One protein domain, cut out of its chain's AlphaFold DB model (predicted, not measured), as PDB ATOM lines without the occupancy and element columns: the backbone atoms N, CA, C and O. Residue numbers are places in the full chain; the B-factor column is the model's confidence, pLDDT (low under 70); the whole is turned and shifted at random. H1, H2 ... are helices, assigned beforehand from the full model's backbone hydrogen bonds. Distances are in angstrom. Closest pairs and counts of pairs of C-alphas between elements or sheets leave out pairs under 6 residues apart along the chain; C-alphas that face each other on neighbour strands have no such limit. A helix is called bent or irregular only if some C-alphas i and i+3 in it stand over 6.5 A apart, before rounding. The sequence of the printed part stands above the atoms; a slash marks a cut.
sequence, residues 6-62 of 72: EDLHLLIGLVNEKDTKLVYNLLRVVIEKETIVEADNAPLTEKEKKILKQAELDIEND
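This is residues 6 to 62 of the 72 residues of an uncharacterized protein of Rossellomorea vietnamensis (UniProt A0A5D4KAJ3). The model is an open arch: a hairpin of the short helix H1 and the longer H2 makes one leg, the lone helix H3 the other, and residues 33 to 45 bridge them. The 57 printed residues have three named helices, H1, H2, H3 in chain order, and no named strand. The class is all helix; the whole is loose, with a radius of gyration of the C-alphas of 14.3 A and spans of 35 by 27 by 18 A.

H1, residues 6 to 13, touches H2, residues 17 to 32, at residues 20 to 24 of H2 alone; the closest C-alphas, of Ile 12 and Thr 20, are 6.0 A apart. This helical hairpin has a tight link, and its helices run opposite ways at a shallow tilt of 32 degrees, only just short of steep. H3, residues 46 to 60, is apart from both. Every O i to N i+4 pair is within hydrogen-bond range in H1 and H3, and 10 of 12 in H2.

H1, 11.0 A long from first to last C-alpha, begins at C-alpha 6 (250.766, 262.193, 384.458). H2, 23.3 A, is irregular: C-alphas 18 and 21 are 7.3 A apart. H3, 21.3 A, ends at C-alpha 60 (256.131, 284.551, 362.363).

The printed part has no cut. The link from H2 to H3 is long. Residues 6 to 14 and 30 to 40 have pLDDT under 70.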
ATOM      1  N   GLU A   6     250.889 262.924 385.728       63.38
ATOM      2  CA  GLU A   6     250.766 262.193 384.458       63.38
ATOM      3  C   GLU A   6     250.073 263.009 383.362       63.38
ATOM      4  O   GLU A   6     250.569 263.057 382.236       63.38
ATOM      5  N   ASP A   7     248.997 263.724 383.693       64.31
ATOM      6  CA  ASP A   7     248.283 264.585 382.740       64.31
ATOM      7  C   ASP A   7     249.191 265.701 382.210       64.31
ATOM      8  O   ASP A   7     249.126 266.080 381.041       64.31
ATOM      9  N   LEU A   8     250.100 266.192 383.054       63.94
ATOM     10  CA  LEU A   8     251.076 267.210 382.683       63.94
ATOM     11  C   LEU A   8     252.058 266.709 381.610       63.94
ATOM     12  O   LEU A   8     252.366 267.428 380.661       63.94
ATOM     13  N   HIS A   9     252.529 265.465 381.744       64.25
ATOM     14  CA  HIS A   9     253.414 264.834 380.765       64.25
ATOM     15  C   HIS A   9     252.715 264.603 379.421       64.25
ATOM     16  O   HIS A   9     253.335 264.790 378.374       64.25
ATOM     17  N   LEU A  10     251.425 264.254 379.442       66.56
ATOM     18  CA  LEU A  10     250.617 264.103 378.231       66.56
ATOM     19  C   LEU A  10     250.406 265.439 377.513       66.56
ATOM     20  O   LEU A  10     250.564 265.505 376.298       66.56
ATOM     21  N   LEU A  11     250.108 266.507 378.257       65.31
ATOM     22  CA  LEU A  11     249.916 267.847 377.693       65.31
ATOM     23  C   LEU A  11     251.188 268.390 377.038       65.31
ATOM     24  O   LEU A  11     251.115 269.006 375.980       65.31
ATOM     25  N   ILE A  12     252.355 268.118 377.622       65.06
ATOM     26  CA  ILE A  12     253.644 268.495 377.030       65.06
ATOM     27  C   ILE A  12     253.902 267.738 375.723       65.06
ATOM     28  O   ILE A  12     254.441 268.318 374.789       65.06
ATOM     29  N   GLY A  13     253.473 266.478 375.620       63.94
ATOM     30  CA  GLY A  13     253.587 265.696 374.386       63.94
ATOM     31  C   GLY A  13     252.732 266.210 373.220       63.94
ATOM     32  O   GLY A  13     252.959 265.806 372.084       63.94
ATOM     33  N   LEU A  14     251.761 267.095 373.479       67.62
ATOM     34  CA  LEU A  14     250.951 267.762 372.448       67.62
ATOM     35  C   LEU A  14     251.599 269.053 371.925       67.62
ATOM     36  O   LEU A  14     251.101 269.651 370.973       67.62
ATOM     37  N   VAL A  15     252.687 269.493 372.554       70.19
ATOM     38  CA  VAL A  15     253.439 270.686 372.174       70.19
ATOM     39  C   VAL A  15     254.532 270.289 371.188       70.19
ATOM     40  O   VAL A  15     255.112 269.210 371.281       70.19
ATOM     41  N   ASN A  16     254.827 271.169 370.233       73.69
ATOM     42  CA  ASN A  16     255.913 270.950 369.286       73.69
ATOM     43  C   ASN A  16     257.245 270.725 370.034       73.69
ATOM     44  O   ASN A  16     257.496 271.336 371.079       73.69
ATOM     45  N   GLU A  17     258.120 269.861 369.515       74.12
ATOM     46  CA  GLU A  17     259.372 269.483 370.200       74.12
ATOM     47  C   GLU A  17     260.242 270.710 370.518       74.12
ATOM     48  O   GLU A  17     260.846 270.791 371.591       74.12
ATOM     49  N   LYS A  18     260.228 271.705 369.618       76.38
ATOM     50  CA  LYS A  18     260.918 272.994 369.775       76.38
ATOM     51  C   LYS A  18     260.496 273.738 371.051       76.38
ATOM     52  O   LYS A  18     261.340 274.336 371.714       76.38
ATOM     53  N   ASP A  19     259.225 273.643 371.428       73.12
ATOM     54  CA  ASP A  19     258.617 274.457 372.489       73.12
ATOM     55  C   ASP A  19     258.388 273.661 373.788       73.12
ATOM     56  O   ASP A  19     258.085 274.223 374.842       73.12
ATOM     57  N   THR A  20     258.610 272.344 373.750       76.44
ATOM     58  CA  THR A  20     258.424 271.409 374.873       76.44
ATOM     59  C   THR A  20     259.186 271.846 376.131       76.44
ATOM     60  O   THR A  20     258.644 271.825 377.239       76.44
ATOM     61  N   LYS A  21     260.438 272.300 375.981       74.44
ATOM     62  CA  LYS A  21     261.267 272.761 377.108       74.44
ATOM     63  C   LYS A  21     260.719 274.044 377.742       74.44
ATOM     64  O   LYS A  21     260.737 274.170 378.966       74.44
ATOM     65  N   LEU A  22     260.225 274.972 376.921       75.12
ATOM     66  CA  LEU A  22     259.625 276.227 377.379       75.12
ATOM     67  C   LEU A  22     258.353 275.941 378.184       75.12
ATOM     68  O   LEU A  22     258.217 276.411 379.314       75.12
ATOM     69  N   VAL A  23     257.461 275.108 377.639       77.06
ATOM     70  CA  VAL A  23     256.193 274.752 378.287       77.06
ATOM     71  C   VAL A  23     256.426 273.987 379.590       77.06
ATOM     72  O   VAL A  23     255.804 274.308 380.602       77.06
ATOM     73  N   TYR A  24     257.369 273.040 379.617       74.31
ATOM     74  CA  TYR A  24     257.734 272.337 380.851       74.31
ATOM     75  C   TYR A  24     258.237 273.300 381.936       74.31
ATOM     76  O   TYR A  24     257.809 273.213 383.089       74.31
ATOM     77  N   ASN A  25     259.113 274.243 381.576       72.50
ATOM     78  CA  ASN A  25     259.637 275.231 382.517       72.50
ATOM     79  C   ASN A  25     258.534 276.149 383.059       72.50
ATOM     80  O   ASN A  25     258.488 276.393 384.263       72.50
ATOM     81  N   LEU A  26     257.623 276.609 382.197       76.81
ATOM     82  CA  LEU A  26     256.485 277.431 382.600       76.81
ATOM     83  C   LEU A  26     255.581 276.684 383.589       76.81
ATOM     84  O   LEU A  26     255.294 277.191 384.674       76.81
ATOM     85  N   LEU A  27     255.183 275.454 383.249       73.44
ATOM     86  CA  LEU A  27     254.330 274.625 384.102       73.44
ATOM     87  C   LEU A  27     254.988 274.339 385.455       73.44
ATOM     88  O   LEU A  27     254.328 274.408 386.491       73.44
ATOM     89  N   ARG A  28     256.295 274.069 385.466       71.00
ATOM     90  CA  ARG A  28     257.052 273.853 386.700       71.00
ATOM     91  C   ARG A  28     257.026 275.086 387.610       71.00
ATOM     92  O   ARG A  28     256.756 274.934 388.796       71.00
ATOM     93  N   VAL A  29     257.252 276.286 387.068       70.94
ATOM     94  CA  VAL A  29     257.200 277.544 387.839       70.94
ATOM     95  C   VAL A  29     255.801 277.803 388.402       70.94
ATOM     96  O   VAL A  29     255.669 278.267 389.533       70.94
ATOM     97  N   VAL A  30     254.754 277.485 387.638       66.31
ATOM     98  CA  VAL A  30     253.359 277.620 388.085       66.31
ATOM     99  C   VAL A  30     253.055 276.675 389.254       66.31
ATOM    100  O   VAL A  30     252.435 277.100 390.228       66.31
ATOM    101  N   ILE A  31     253.530 275.426 389.189       66.75
ATOM    102  CA  ILE A  31     253.332 274.417 390.242       66.75
ATOM    103  C   ILE A  31     254.135 274.756 391.505       66.75
ATOM    104  O   ILE A  31     253.594 274.683 392.604       66.75
ATOM    105  N   GLU A  32     255.411 275.137 391.370       69.31
ATOM    106  CA  GLU A  32     256.288 275.448 392.513       69.31
ATOM    107  C   GLU A  32     255.821 276.680 393.308       69.31
ATOM    108  O   GLU A  32     256.111 276.780 394.499       69.31
ATOM    109  N   LYS A  33     255.094 277.611 392.679       66.25
ATOM    110  CA  LYS A  33     254.602 278.834 393.332       66.25
ATOM    111  C   LYS A  33     253.218 278.709 393.983       66.25
ATOM    112  O   LYS A  33     252.737 279.711 394.500       66.25
ATOM    113  N   GLU A  34     252.578 277.533 393.951       56.59
ATOM    114  CA  GLU A  34     251.175 277.343 394.377       56.59
ATOM    115  C   GLU A  34     250.221 278.400 393.781       56.59
ATOM    116  O   GLU A  34     249.240 278.821 394.396       56.59
ATOM    117  N   THR A  35     250.508 278.859 392.561       57.16
ATOM    118  CA  THR A  35     249.698 279.892 391.919       57.16
ATOM    119  C   THR A  35     248.363 279.278 391.511       57.16
ATOM    120  O   THR A  35     248.317 278.372 390.676       57.16
ATOM    121  N   ILE A  36     247.257 279.776 392.069       59.16
ATOM    122  CA  ILE A  36     245.917 279.425 391.590       59.16
ATOM    123  C   ILE A  36     245.746 280.082 390.218       59.16
ATOM    124  O   ILE A  36     245.500 281.281 390.115       59.16
ATOM    125  N   VAL A  37     245.928 279.299 389.157       57.34
ATOM    126  CA  VAL A  37     245.644 279.733 387.787       57.34
ATOM    127  C   VAL A  37     244.159 279.515 387.527       57.34
ATOM    128  O   VAL A  37     243.713 278.393 387.282       57.34
ATOM    129  N   GLU A  38     243.382 280.588 387.615       55.84
ATOM    130  CA  GLU A  38     242.005 280.608 387.127       55.84
ATOM    131  C   GLU A  38     242.034 280.959 385.640       55.84
ATOM    132  O   GLU A  38     242.437 282.053 385.251       55.84
ATOM    133  N   ALA A  39     241.651 280.002 384.794       57.41
ATOM    134  CA  ALA A  39     241.433 280.281 383.385       57.41
ATOM    135  C   ALA A  39     240.122 281.063 383.251       57.41
ATOM    136  O   ALA A  39     239.045 280.521 383.526       57.41
ATOM    137  N   ASP A  40     240.209 282.327 382.838       61.44
ATOM    138  CA  ASP A  40     239.035 283.058 382.381       61.44
ATOM    139  C   ASP A  40     238.580 282.447 381.049       61.44
ATOM    140  O   ASP A  40     239.230 282.593 380.016       61.44
ATOM    141  N   ASN A  41     237.481 281.692 381.099       71.81
ATOM    142  CA  ASN A  41     236.875 281.060 379.926       71.81
ATOM    143  C   ASN A  41     235.882 281.994 379.214       71.81
ATOM    144  O   ASN A  41     235.100 281.535 378.375       71.81
ATOM    145  N   ALA A  42     235.851 283.283 379.565       79.44
ATOM    146  CA  ALA A  42     235.067 284.255 378.831       79.44
ATOM    147  C   ALA A  42     235.522 284.321 377.360       79.44
ATOM    148  O   ALA A  42     236.703 284.146 377.044       79.44
ATOM    149  N   PRO A  43     234.595 284.578 376.420       82.00
ATOM    150  CA  PRO A  43     234.967 284.816 375.037       82.00
ATOM    151  C   PRO A  43     235.926 286.002 374.939       82.00
ATOM    152  O   PRO A  43     235.661 287.060 375.510       82.00
ATOM    153  N   LEU A  44     236.984 285.846 374.143       82.50
ATOM    154  CA  LEU A  44     237.927 286.927 373.876       82.50
ATOM    155  C   LEU A  44     237.197 288.165 373.347       82.50
ATOM    156  O   LEU A  44     236.419 288.099 372.386       82.50
ATOM    157  N   THR A  45     237.506 289.313 373.933       89.12
ATOM    158  CA  THR A  45     237.081 290.614 373.430       89.12
ATOM    159  C   THR A  45     237.759 290.923 372.093       89.12
ATOM    160  O   THR A  45     238.828 290.410 371.759       89.12
ATOM    161  N   GLU A  46     237.177 291.835 371.311       89.50
ATOM    162  CA  GLU A  46     237.780 292.284 370.044       89.50
ATOM    163  C   GLU A  46     239.173 292.904 370.229       89.50
ATOM    164  O   GLU A  46     240.005 292.857 369.322       89.50
ATOM    165  N   LYS A  47     239.453 293.473 371.409       87.19
ATOM    166  CA  LYS A  47     240.773 294.008 371.748       87.19
ATOM    167  C   LYS A  47     241.794 292.883 371.927       87.19
ATOM    168  O   LYS A  47     242.876 292.963 371.357       87.19
ATOM    169  N   GLU A  48     241.442 291.833 372.662       81.56
ATOM    170  CA  GLU A  48     242.322 290.680 372.896       81.56
ATOM    171  C   GLU A  48     242.590 289.906 371.608       81.56
ATOM    172  O   GLU A  48     243.737 289.575 371.320       81.56
ATOM    173  N   LYS A  49     241.571 289.722 370.760       88.19
ATOM    174  CA  LYS A  49     241.751 289.111 369.434       88.19
ATOM    175  C   LYS A  49     242.756 289.869 368.565       88.19
ATOM    176  O   LYS A  49     243.509 289.244 367.825       88.19
ATOM    177  N   LYS A  50     242.771 291.206 368.625       86.00
ATOM    178  CA  LYS A  50     243.752 292.021 367.888       86.00
ATOM    179  C   LYS A  50     245.168 291.844 368.430       86.00
ATOM    180  O   LYS A  50     246.092 291.762 367.633       86.00
ATOM    181  N   ILE A  51     245.319 291.771 369.751       86.06
ATOM    182  CA  ILE A  51     246.617 291.535 370.399       86.06
ATOM    183  C   ILE A  51     247.166 290.163 369.996       86.06
ATOM    184  O   ILE A  51     248.321 290.076 369.601       86.06
ATOM    185  N   LEU A  52     246.331 289.119 370.018       85.00
ATOM    186  CA  LEU A  52     246.741 287.771 369.611       85.00
ATOM    187  C   LEU A  52     247.165 287.715 368.143       85.00
ATOM    188  O   LEU A  52     248.222 287.179 367.846       85.00
ATOM    189  N   LYS A  53     246.393 288.329 367.239       86.94
ATOM    190  CA  LYS A  53     246.765 288.404 365.818       86.94
ATOM    191  C   LYS A  53     248.087 289.125 365.584       86.94
ATOM    192  O   LYS A  53     248.831 288.738 364.693       86.94
ATOM    193  N   GLN A  54     248.359 290.186 366.341       80.88
ATOM    194  CA  GLN A  54     249.635 290.883 366.237       80.88
ATOM    195  C   GLN A  54     250.771 289.997 366.754       80.88
ATOM    196  O   GLN A  54     251.757 289.832 366.056       80.88
ATOM    197  N   ALA A  55     250.583 289.344 367.903       78.31
ATOM    198  CA  ALA A  55     251.572 288.426 368.454       78.31
ATOM    199  C   ALA A  55     251.864 287.241 367.515       78.31
ATOM    200  O   ALA A  55     253.014 286.842 367.391       78.31
ATOM    201  N   GLU A  56     250.857 286.696 366.824       81.00
ATOM    202  CA  GLU A  56     251.046 285.655 365.801       81.00
ATOM    203  C   GLU A  56     251.948 286.136 364.657       81.00
ATOM    204  O   GLU A  56     252.859 285.413 364.257       81.00
ATOM    205  N   LEU A  57     251.733 287.363 364.169       86.19
ATOM    206  CA  LEU A  57     252.578 287.971 363.139       86.19
ATOM    207  C   LEU A  57     253.996 288.242 363.653       86.19
ATOM    208  O   LEU A  57     254.959 287.992 362.936       86.19
ATOM    209  N   ASP A  58     254.132 288.726 364.885       80.31
ATOM    210  CA  ASP A  58     255.432 289.024 365.491       80.31
ATOM    211  C   ASP A  58     256.247 287.731 365.698       80.31
ATOM    212  O   ASP A  58     257.449 287.710 365.453       80.31
ATOM    213  N   ILE A  59     255.586 286.624 366.067       77.44
ATOM    214  CA  ILE A  59     256.196 285.286 366.140       77.44
ATOM    215  C   ILE A  59     256.649 284.814 364.755       77.44
ATOM    216  O   ILE A  59     257.748 284.280 364.621       77.44
ATOM    217  N   GLU A  60     255.808 284.975 363.731       79.88
ATOM    218  CA  GLU A  60     256.131 284.551 362.363       79.88
ATOM    219  C   GLU A  60     257.311 285.342 361.780       79.88
ATOM    220  O   GLU A  60     258.144 284.776 361.069       79.88
ATOM    221  N   ASN A  61     257.412 286.625 362.128       85.00
ATOM    222  CA  ASN A  61     258.484 287.511 361.683       85.00
ATOM    223  C   ASN A  61     259.761 287.423 362.538       85.00
ATOM    224  O   ASN A  61     260.737 288.087 362.203       85.00
ATOM    225  N   ASP A  62     259.774 286.608 363.602       75.44
ATOM    226  CA  ASP A  62     260.859 286.542 364.600       75.44
ATOM    227  C   ASP A  62     261.129 287.900 365.291       75.44
ATOM    228  O   ASP A  62     262.197 288.142 365.846       75.44
TER     229      ASP A  62